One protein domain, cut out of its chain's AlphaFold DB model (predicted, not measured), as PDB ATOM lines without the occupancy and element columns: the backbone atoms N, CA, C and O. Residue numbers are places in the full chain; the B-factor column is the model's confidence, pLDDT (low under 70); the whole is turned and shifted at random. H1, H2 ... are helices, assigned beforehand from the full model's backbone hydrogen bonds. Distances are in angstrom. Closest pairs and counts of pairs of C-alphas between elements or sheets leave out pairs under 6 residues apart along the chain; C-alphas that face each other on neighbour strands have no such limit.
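This is residues 623 to 698 of the 718 residues of the protein "C3H1-type domain-containing protein" of Geotrichum candidum (UniProt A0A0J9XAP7). The longest helix, H3, has the short H1 side by side with its first part and H2 folded against it as a skewed hairpin, so that the centres of these three make a triangle; the link after H3 leads away to a fourth helix, H4, which packs on none of the others and whose residues 691 to 698 stick out as an arm. The printed part has 76 residues with four named helices, in the order H1, H2, H3, H4 along the chain, and no named strand; the class is all helix. It is compact, with a radius of gyration of the C-alphas of 12.9 A, and spans 35 by 31 by 17 A.

H3, residues 662 to 679, touches H2, residues 639 to 654, and the two form a helical hairpin. Their closest C-alphas, those of Ile 653 and Val 665, are 6.7 A apart, and they run opposite ways at a steep tilt of 42 degrees. H2 touches H3 with residues 649 to 653 alone, and H3 touches H2 with residues 665 to 672 alone. H3 also touches H1, residues 623 to 631, with its residues 662 to 669 alone; the closest C-alphas, those of Leu 627 and Ala 666, are 6.3 A apart. H1 and H3 run the same way at a shallow tilt of 3 degrees. H1 and H2 are close but not clearly touching, with the C-alphas of Asn 631 and Leu 649 closest at 7.5 A; they run opposite ways at a steep tilt of 41 degrees. H4, residues 687 to 698, is apart from H1, H2 and H3. In H1, H2, H3 and H4 every O i to N i+4 pair is within hydrogen-bond range.

H3 runs from Phe 662, C-alpha at (472.578, 408.106, 330.620), to Thr 679, C-alpha at (451.103, 420.928, 338.617), 26.3 A. H2 measures 22.5 A from Pro 639 to Leu 654. H1 begins at Asp 623, C-alpha at (470.967, 403.766, 325.760), and measures 12.2 A to Asn 631. H4 measures 16.6 A from Trp 687 to Phe 698, whose C-alpha is at (451.992, 402.818, 311.077).

The two C-alphas farthest apart, those of Ser 659 and Lys 696, are 35.6 A from each other. Residues 691 to 698, which belong to H4, stand free; the body without them spans 34 by 23 by 18 A. The printed part has no cut, and the links H1 to H2, H2 to H3 and H3 to H4 are short, with 7 residues each. The mean pLDDT of the printed part is 73.3; residues 633 to 637, 658 to 659 and 677 to 698 are under 70, and the mean over H4 is 58.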
ATOM      1  N   ASP A 623     471.289 402.674 324.825       83.31
ATOM      2  CA  ASP A 623     470.967 403.766 325.760       83.31
ATOM      3  C   ASP A 623     470.100 404.869 325.129       83.31
ATOM      4  O   ASP A 623     469.042 405.208 325.658       83.31
ATOM      5  N   TYR A 624     470.478 405.354 323.940       81.50
ATOM      6  CA  TYR A 624     469.722 406.370 323.200       81.50
ATOM      7  C   TYR A 624     468.298 405.913 322.831       81.50
ATOM      8  O   TYR A 624     467.347 406.691 322.904       81.50
ATOM      9  N   THR A 625     468.100 404.636 322.479       82.38
ATOM     10  CA  THR A 625     466.751 404.108 322.204       82.38
ATOM     11  C   THR A 625     465.904 403.949 323.468       82.38
ATOM     12  O   THR A 625     464.697 404.192 323.397       82.38
ATOM     13  N   ILE A 626     466.514 403.636 324.621       83.94
ATOM     14  CA  ILE A 626     465.834 403.616 325.929       83.94
ATOM     15  C   ILE A 626     465.414 405.031 326.326       83.94
ATOM     16  O   ILE A 626     464.244 405.259 326.634       83.94
ATOM     17  N   LEU A 627     466.346 405.987 326.268       83.50
ATOM     18  CA  LEU A 627     466.096 407.392 326.578       83.50
ATOM     19  C   LEU A 627     465.026 407.970 325.641       83.50
ATOM     20  O   LEU A 627     464.068 408.587 326.094       83.50
ATOM     21  N   GLY A 628     465.086 407.643 324.348       79.88
ATOM     22  CA  GLY A 628     464.020 407.938 323.395       79.88
ATOM     23  C   GLY A 628     462.673 407.303 323.770       79.88
ATOM     24  O   GLY A 628     461.641 407.950 323.623       79.88
ATOM     25  N   GLU A 629     462.626 406.063 324.278       79.44
ATOM     26  CA  GLU A 629     461.385 405.473 324.810       79.44
ATOM     27  C   GLU A 629     460.905 406.149 326.100       79.44
ATOM     28  O   GLU A 629     459.709 406.096 326.384       79.44
ATOM     29  N   MET A 630     461.788 406.739 326.907       78.81
ATOM     30  CA  MET A 630     461.409 407.507 328.100       78.81
ATOM     31  C   MET A 630     460.847 408.875 327.708       78.81
ATOM     32  O   MET A 630     459.737 409.207 328.116       78.81
ATOM     33  N   ASN A 631     461.528 409.600 326.820       77.31
ATOM     34  CA  ASN A 631     461.137 410.936 326.359       77.31
ATOM     35  C   ASN A 631     459.894 410.917 325.450       77.31
ATOM     36  O   ASN A 631     459.165 411.902 325.359       77.31
ATOM     37  N   ARG A 632     459.591 409.772 324.819       71.44
ATOM     38  CA  ARG A 632     458.308 409.531 324.131       71.44
ATOM     39  C   ARG A 632     457.097 409.485 325.081       71.44
ATOM     40  O   ARG A 632     455.973 409.572 324.590       71.44
ATOM     41  N   ALA A 633     457.291 409.363 326.398       68.44
ATOM     42  CA  ALA A 633     456.214 409.391 327.387       68.44
ATOM     43  C   ALA A 633     455.753 410.833 327.666       68.44
ATOM     44  O   ALA A 633     456.427 411.573 328.385       68.44
ATOM     45  N   PHE A 634     454.599 411.214 327.115       68.62
ATOM     46  CA  PHE A 634     454.019 412.551 327.268       68.62
ATOM     47  C   PHE A 634     452.802 412.588 328.198       68.62
ATOM     48  O   PHE A 634     452.133 411.575 328.408       68.62
ATOM     49  N   ILE A 635     452.509 413.783 328.717       65.88
ATOM     50  CA  ILE A 635     451.267 414.130 329.414       65.88
ATOM     51  C   ILE A 635     450.542 415.184 328.577       65.88
ATOM     52  O   ILE A 635     451.166 416.127 328.099       65.88
ATOM     53  N   GLY A 636     449.237 415.003 328.384       63.62
ATOM     54  CA  GLY A 636     448.402 415.862 327.545       63.62
ATOM     55  C   GLY A 636     447.278 415.065 326.890       63.62
ATOM     56  O   GLY A 636     447.466 413.901 326.527       63.62
ATOM     57  N   GLU A 637     446.113 415.688 326.749       64.12
ATOM     58  CA  GLU A 637     444.992 415.124 325.993       64.12
ATOM     59  C   GLU A 637     444.834 415.799 324.632       64.12
ATOM     60  O   GLU A 637     444.519 415.114 323.656       64.12
ATOM     61  N   THR A 638     445.125 417.102 324.548       74.06
ATOM     62  CA  THR A 638     445.155 417.847 323.283       74.06
ATOM     63  C   THR A 638     446.528 417.713 322.602       74.06
ATOM     64  O   THR A 638     447.546 417.516 323.278       74.06
ATOM     65  N   PRO A 639     446.618 417.819 321.261       74.25
ATOM     66  CA  PRO A 639     447.906 417.755 320.562       74.25
ATOM     67  C   PRO A 639     448.855 418.904 320.945       74.25
ATOM     68  O   PRO A 639     450.073 418.717 320.943       74.25
ATOM     69  N   GLU A 640     448.309 420.064 321.316       77.88
ATOM     70  CA  GLU A 640     449.050 421.266 321.711       77.88
ATOM     71  C   GLU A 640     449.754 421.089 323.059       77.88
ATOM     72  O   GLU A 640     450.956 421.326 323.166       77.88
ATOM     73  N   GLU A 641     449.049 420.580 324.074       76.56
ATOM     74  CA  GLU A 641     449.635 420.245 325.380       76.56
ATOM     75  C   GLU A 641     450.798 419.260 325.230       76.56
ATOM     76  O   GLU A 641     451.856 419.426 325.839       76.56
ATOM     77  N   VAL A 642     450.621 418.260 324.362       76.38
ATOM     78  CA  VAL A 642     451.636 417.250 324.057       76.38
ATOM     79  C   VAL A 642     452.851 417.861 323.350       76.38
ATOM     80  O   VAL A 642     453.977 417.429 323.608       76.38
ATOM     81  N   ALA A 643     452.663 418.862 322.487       78.38
ATOM     82  CA  ALA A 643     453.761 419.610 321.877       78.38
ATOM     83  C   ALA A 643     454.503 420.477 322.910       78.38
ATOM     84  O   ALA A 643     455.731 420.424 322.984       78.38
ATOM     85  N   ILE A 644     453.771 421.195 323.771       82.19
ATOM     86  CA  ILE A 644     454.328 422.037 324.843       82.19
ATOM     87  C   ILE A 644     455.116 421.194 325.857       82.19
ATOM     88  O   ILE A 644     456.223 421.574 326.239       82.19
ATOM     89  N   TYR A 645     454.586 420.037 326.272       82.50
ATOM     90  CA  TYR A 645     455.288 419.095 327.147       82.50
ATOM     91  C   TYR A 645     456.586 418.593 326.500       82.50
ATOM     92  O   TYR A 645     457.641 418.637 327.129       82.50
ATOM     93  N   LYS A 646     456.528 418.149 325.234       81.75
ATOM     94  CA  LYS A 646     457.707 417.649 324.508       81.75
ATOM     95  C   LYS A 646     458.778 418.719 324.352       81.75
ATOM     96  O   LYS A 646     459.942 418.405 324.569       81.75
ATOM     97  N   LYS A 647     458.392 419.960 324.023       85.56
ATOM     98  CA  LYS A 647     459.325 421.087 323.950       85.56
ATOM     99  C   LYS A 647     460.004 421.312 325.303       85.56
ATOM    100  O   LYS A 647     461.212 421.173 325.385       85.56
ATOM    101  N   LYS A 648     459.239 421.518 326.382       85.50
ATOM    102  CA  LYS A 648     459.808 421.770 327.720       85.50
ATOM    103  C   LYS A 648     460.694 420.624 328.238       85.50
ATOM    104  O   LYS A 648     461.689 420.886 328.905       85.50
ATOM    105  N   LEU A 649     460.365 419.367 327.918       85.31
ATOM    106  CA  LEU A 649     461.217 418.214 328.230       85.31
ATOM    107  C   LEU A 649     462.510 418.207 327.395       85.31
ATOM    108  O   LEU A 649     463.563 417.863 327.917       85.31
ATOM    109  N   HIS A 650     462.439 418.579 326.116       83.38
ATOM    110  CA  HIS A 650     463.607 418.696 325.242       83.38
ATOM    111  C   HIS A 650     464.532 419.836 325.690       83.38
ATOM    112  O   HIS A 650     465.731 419.619 325.837       83.38
ATOM    113  N   ASP A 651     463.968 421.004 325.997       85.56
ATOM    114  CA  ASP A 651     464.681 422.165 326.538       85.56
ATOM    115  C   ASP A 651     465.424 421.779 327.838       85.56
ATOM    116  O   ASP A 651     466.631 421.985 327.953       85.56
ATOM    117  N   ARG A 652     464.754 421.075 328.766       84.56
ATOM    118  CA  ARG A 652     465.367 420.568 330.011       84.56
ATOM    119  C   ARG A 652     466.441 419.487 329.801       84.56
ATOM    120  O   ARG A 652     467.244 419.243 330.698       84.56
ATOM    121  N   ILE A 653     466.468 418.824 328.645       84.62
ATOM    122  CA  ILE A 653     467.517 417.857 328.288       84.62
ATOM    123  C   ILE A 653     468.703 418.558 327.612       84.62
ATOM    124  O   ILE A 653     469.844 418.192 327.884       84.62
ATOM    125  N   LEU A 654     468.463 419.609 326.820       84.12
ATOM    126  CA  LEU A 654     469.518 420.485 326.300       84.12
ATOM    127  C   LEU A 654     470.297 421.170 327.437       84.12
ATOM    128  O   LEU A 654     471.523 421.219 327.381       84.12
ATOM    129  N   GLU A 655     469.609 421.611 328.498       84.19
ATOM    130  CA  GLU A 655     470.216 422.194 329.711       84.19
ATOM    131  C   GLU A 655     471.263 421.292 330.400       84.19
ATOM    132  O   GLU A 655     472.104 421.794 331.142       84.19
ATOM    133  N   LEU A 656     471.226 419.971 330.178       80.38
ATOM    134  CA  LEU A 656     472.167 419.009 330.775       80.38
ATOM    135  C   LEU A 656     473.412 418.758 329.912       80.38
ATOM    136  O   LEU A 656     474.374 418.162 330.393       80.38
ATOM    137  N   GLY A 657     473.405 419.212 328.655       72.31
ATOM    138  CA  GLY A 657     474.506 419.044 327.711       72.31
ATOM    139  C   GLY A 657     474.682 417.616 327.178       72.31
ATOM    140  O   GLY A 657     474.339 416.618 327.813       72.31
ATOM    141  N   HIS A 658     475.270 417.511 325.984       67.19
ATOM    142  CA  HIS A 658     475.456 416.245 325.259       67.19
ATOM    143  C   HIS A 658     476.430 415.250 325.922       67.19
ATOM    144  O   HIS A 658     476.475 414.091 325.521       67.19
ATOM    145  N   SER A 659     477.196 415.683 326.926       66.19
ATOM    146  CA  SER A 659     478.148 414.867 327.694       66.19
ATOM    147  C   SER A 659     477.563 414.258 328.977       66.19
ATOM    148  O   SER A 659     478.287 413.601 329.721       66.19
ATOM    149  N   SER A 660     476.276 414.474 329.269       76.06
ATOM    150  CA  SER A 660     475.647 413.982 330.497       76.06
ATOM    151  C   SER A 660     475.360 412.473 330.467       76.06
ATOM    152  O   SER A 660     474.831 411.928 329.497       76.06
ATOM    153  N   ASP A 661     475.697 411.784 331.564       83.25
ATOM    154  CA  ASP A 661     475.512 410.336 331.704       83.25
ATOM    155  C   ASP A 661     474.062 409.888 331.480       83.25
ATOM    156  O   ASP A 661     473.109 410.520 331.943       83.25
ATOM    157  N   PHE A 662     473.892 408.704 330.885       83.12
ATOM    158  CA  PHE A 662     472.578 408.106 330.620       83.12
ATOM    159  C   PHE A 662     471.657 408.054 331.856       83.12
ATOM    160  O   PHE A 662     470.453 408.266 331.711       83.12
ATOM    161  N   SER A 663     472.188 407.803 333.066       84.31
ATOM    162  CA  SER A 663     471.360 407.872 334.284       84.31
ATOM    163  C   SER A 663     470.897 409.299 334.547       84.31
ATOM    164  O   SER A 663     469.710 409.502 334.751       84.31
ATOM    165  N   THR A 664     471.797 410.280 334.488       86.06
ATOM    166  CA  THR A 664     471.517 411.694 334.769       86.06
ATOM    167  C   THR A 664     470.421 412.251 333.859       86.06
ATOM    168  O   THR A 664     469.508 412.919 334.343       86.06
ATOM    169  N   VAL A 665     470.436 411.921 332.560       85.38
ATOM    170  CA  VAL A 665     469.370 412.355 331.636       85.38
ATOM    171  C   VAL A 665     468.061 411.593 331.873       85.38
ATOM    172  O   VAL A 665     466.984 412.190 331.837       85.38
ATOM    173  N   ALA A 666     468.127 410.288 332.162       84.56
ATOM    174  CA  ALA A 666     466.950 409.487 332.505       84.56
ATOM    175  C   ALA A 666     466.277 409.969 333.807       84.56
ATOM    176  O   ALA A 666     465.049 410.042 333.877       84.56
ATOM    177  N   ASP A 667     467.081 410.343 334.803       86.19
ATOM    178  CA  ASP A 667     466.669 410.911 336.085       86.19
ATOM    179  C   ASP A 667     466.023 412.286 335.896       86.19
ATOM    180  O   ASP A 667     464.887 412.497 336.317       86.19
ATOM    181  N   ALA A 668     466.674 413.196 335.169       85.81
ATOM    182  CA  ALA A 668     466.120 414.517 334.897       85.81
ATOM    183  C   ALA A 668     464.811 414.468 334.090       85.81
ATOM    184  O   ALA A 668     463.892 415.237 334.375       85.81
ATOM    185  N   ALA A 669     464.679 413.540 333.134       84.19
ATOM    186  CA  ALA A 669     463.429 413.311 332.408       84.19
ATOM    187  C   ALA A 669     462.302 412.781 333.320       84.19
ATOM    188  O   ALA A 669     461.126 413.095 333.118       84.19
ATOM    189  N   ILE A 670     462.649 411.995 334.345       83.88
ATOM    190  CA  ILE A 670     461.716 411.518 335.370       83.88
ATOM    191  C   ILE A 670     461.314 412.651 336.324       83.88
ATOM    192  O   ILE A 670     460.123 412.814 336.588       83.88
ATOM    193  N   ASP A 671     462.261 413.446 336.818       85.00
ATOM    194  CA  ASP A 671     461.999 414.498 337.808       85.00
ATOM    195  C   ASP A 671     461.301 415.719 337.200       85.00
ATOM    196  O   ASP A 671     460.341 416.224 337.786       85.00
ATOM    197  N   PHE A 672     461.661 416.116 335.972       85.06
ATOM    198  CA  PHE A 672     460.876 417.069 335.178       85.06
ATOM    199  C   PHE A 672     459.407 416.637 335.108       85.06
ATOM    200  O   PHE A 672     458.498 417.424 335.372       85.06
ATOM    201  N   ARG A 673     459.169 415.356 334.810       78.38
ATOM    202  CA  ARG A 673     457.823 414.800 334.700       78.38
ATOM    203  C   ARG A 673     457.100 414.699 336.046       78.38
ATOM    204  O   ARG A 673     455.904 414.970 336.089       78.38
ATOM    205  N   ARG A 674     457.778 414.330 337.138       77.88
ATOM    206  CA  ARG A 674     457.185 414.337 338.492       77.88
ATOM    207  C   ARG A 674     456.675 415.734 338.843       77.88
ATOM    208  O   ARG A 674     455.533 415.869 339.276       77.88
ATOM    209  N   ASN A 675     457.473 416.759 338.554       79.69
ATOM    210  CA  ASN A 675     457.108 418.153 338.789       79.69
ATOM    211  C   ASN A 675     455.968 418.611 337.858       79.69
ATOM    212  O   ASN A 675     455.017 419.236 338.322       79.69
ATOM    213  N   TYR A 676     455.986 418.221 336.579       75.94
ATOM    214  CA  TYR A 676     454.900 418.507 335.629       75.94
ATOM    215  C   TYR A 676     453.557 417.884 336.063       75.94
ATOM    216  O   TYR A 676     452.509 418.533 336.000       75.94
ATOM    217  N   ASN A 677     453.579 416.644 336.564       64.50
ATOM    218  CA  ASN A 677     452.404 415.969 337.122       64.50
ATOM    219  C   ASN A 677     451.939 416.589 338.452       64.50
ATOM    220  O   ASN A 677     450.739 416.618 338.707       64.50
ATOM    221  N   ALA A 678     452.837 417.131 339.281       62.12
ATOM    222  CA  ALA A 678     452.453 417.831 340.510       62.12
ATOM    223  C   ALA A 678     451.619 419.098 340.227       62.12
ATOM    224  O   ALA A 678     450.690 419.405 340.975       62.12
ATOM    225  N   THR A 679     451.904 419.796 339.120       59.75
ATOM    226  CA  THR A 679     451.103 420.928 338.617       59.75
ATOM    227  C   THR A 679     449.812 420.484 337.914       59.75
ATOM    228  O   THR A 679     448.847 421.242 337.877       59.75
ATOM    229  N   SER A 680     449.756 419.259 337.380       58.25
ATOM    230  CA  SER A 680     448.615 418.708 336.628       58.25
ATOM    231  C   SER A 680     448.045 417.438 337.287       58.25
ATOM    232  O   SER A 680     447.997 416.366 336.683       58.25
ATOM    233  N   LYS A 681     447.619 417.592 338.551       51.62
ATOM    234  CA  LYS A 681     447.330 416.523 339.533       51.62
ATOM    235  C   LYS A 681     446.578 415.288 339.026       51.62
ATOM    236  O   LYS A 681     446.907 414.186 339.455       51.62
ATOM    237  N   ASP A 682     445.614 415.453 338.126       53.47
ATOM    238  CA  ASP A 682     444.695 414.377 337.727       53.47
ATOM    239  C   ASP A 682     445.134 413.612 336.460       53.47
ATOM    240  O   ASP A 682     444.442 412.706 335.993       53.47
ATOM    241  N   ARG A 683     446.294 413.947 335.869       60.16
ATOM    242  CA  ARG A 683     446.710 413.418 334.557       60.16
ATOM    243  C   ARG A 683     447.552 412.140 334.643       60.16
ATOM    244  O   ARG A 683     448.782 412.161 334.739       60.16
ATOM    245  N   ILE A 684     446.864 411.003 334.549       59.19
ATOM    246  CA  ILE A 684     447.448 409.654 334.457       59.19
ATOM    247  C   ILE A 684     448.091 409.440 333.071       59.19
ATOM    248  O   ILE A 684     447.550 409.872 332.056       59.19
ATOM    249  N   LEU A 685     449.230 408.735 332.999       60.56
ATOM    250  CA  LEU A 685     449.802 408.328 331.708       60.56
ATOM    251  C   LEU A 685     449.174 407.043 331.177       60.56
ATOM    252  O   LEU A 685     449.369 405.965 331.742       60.56
ATOM    253  N   ASP A 686     448.556 407.151 330.006       59.31
ATOM    254  CA  ASP A 686     448.094 406.009 329.229       59.31
ATOM    255  C   ASP A 686     449.151 405.563 328.194       59.31
ATOM    256  O   ASP A 686     449.295 406.125 327.104       59.31
ATOM    257  N   TRP A 687     449.896 404.508 328.542       58.00
ATOM    258  CA  TRP A 687     450.869 403.875 327.643       58.00
ATOM    259  C   TRP A 687     450.206 403.058 326.510       58.00
ATOM    260  O   TRP A 687     450.839 402.788 325.488       58.00
ATOM    261  N   ASN A 688     448.925 402.710 326.645       56.12
ATOM    262  CA  ASN A 688     448.160 401.988 325.628       56.12
ATOM    263  C   ASN A 688     447.613 402.959 324.569       56.12
ATOM    264  O   ASN A 688     447.685 402.661 323.376       56.12
ATOM    265  N   LYS A 689     447.179 404.167 324.965       60.16
ATOM    266  CA  LYS A 689     446.884 405.287 324.044       60.16
ATOM    267  C   LYS A 689     448.100 405.566 323.154       60.16
ATOM    268  O   LYS A 689     447.940 405.645 321.937       60.16
ATOM    269  N   PHE A 690     449.310 405.587 323.726       58.31
ATOM    270  CA  PHE A 690     450.579 405.712 322.990       58.31
ATOM    271  C   PHE A 690     450.799 404.600 321.940       58.31
ATOM    272  O   PHE A 690     450.996 404.915 320.763       58.31
ATOM    273  N   GLU A 691     450.718 403.316 322.310       57.25
ATOM    274  CA  GLU A 691     450.872 402.216 321.338       57.25
ATOM    275  C   GLU A 691     449.745 402.220 320.279       57.25
ATOM    276  O   GLU A 691     450.015 402.007 319.099       57.25
ATOM    277  N   SER A 692     448.507 402.592 320.634       58.16
ATOM    278  CA  SER A 692     447.401 402.708 319.666       58.16
ATOM    279  C   SER A 692     447.611 403.828 318.632       58.16
ATOM    280  O   SER A 692     447.226 403.688 317.471       58.16
ATOM    281  N   ILE A 693     448.251 404.940 319.021       60.19
ATOM    282  CA  ILE A 693     448.621 406.033 318.107       60.19
ATOM    283  C   ILE A 693     449.719 405.560 317.149       60.19
ATOM    284  O   ILE A 693     449.654 405.836 315.954       60.19
ATOM    285  N   LYS A 694     450.696 404.804 317.655       53.59
ATOM    286  CA  LYS A 694     451.774 404.183 316.872       53.59
ATOM    287  C   LYS A 694     451.232 403.167 315.861       53.59
ATOM    288  O   LYS A 694     451.665 403.194 314.712       53.59
ATOM    289  N   GLU A 695     450.250 402.339 316.224       59.12
ATOM    290  CA  GLU A 695     449.566 401.451 315.270       59.12
ATOM    291  C   GLU A 695     448.780 402.229 314.208       59.12
ATOM    292  O   GLU A 695     448.922 401.939 313.021       59.12
ATOM    293  N   LYS A 696     448.014 403.259 314.595       59.34
ATOM    294  CA  LYS A 696     447.280 404.123 313.648       59.34
ATOM    295  C   LYS A 696     448.220 404.859 312.687       59.34
ATOM    296  O   LYS A 696     447.953 404.904 311.489       59.34
ATOM    297  N   ALA A 697     449.341 405.382 313.180       57.97
ATOM    298  CA  ALA A 697     450.353 406.058 312.367       57.97
ATOM    299  C   ALA A 697     451.113 405.088 311.445       57.97
ATOM    300  O   ALA A 697     451.382 405.424 310.292       57.97
ATOM    301  N   PHE A 698     451.421 403.873 311.917       54.75
ATOM    302  CA  PHE A 698     451.992 402.818 311.077       54.75
ATOM    303  C   PHE A 698     451.002 402.389 309.989       54.75
ATOM    304  O   PHE A 698     451.396 402.266 308.833       54.75
TER     305      PHE A 698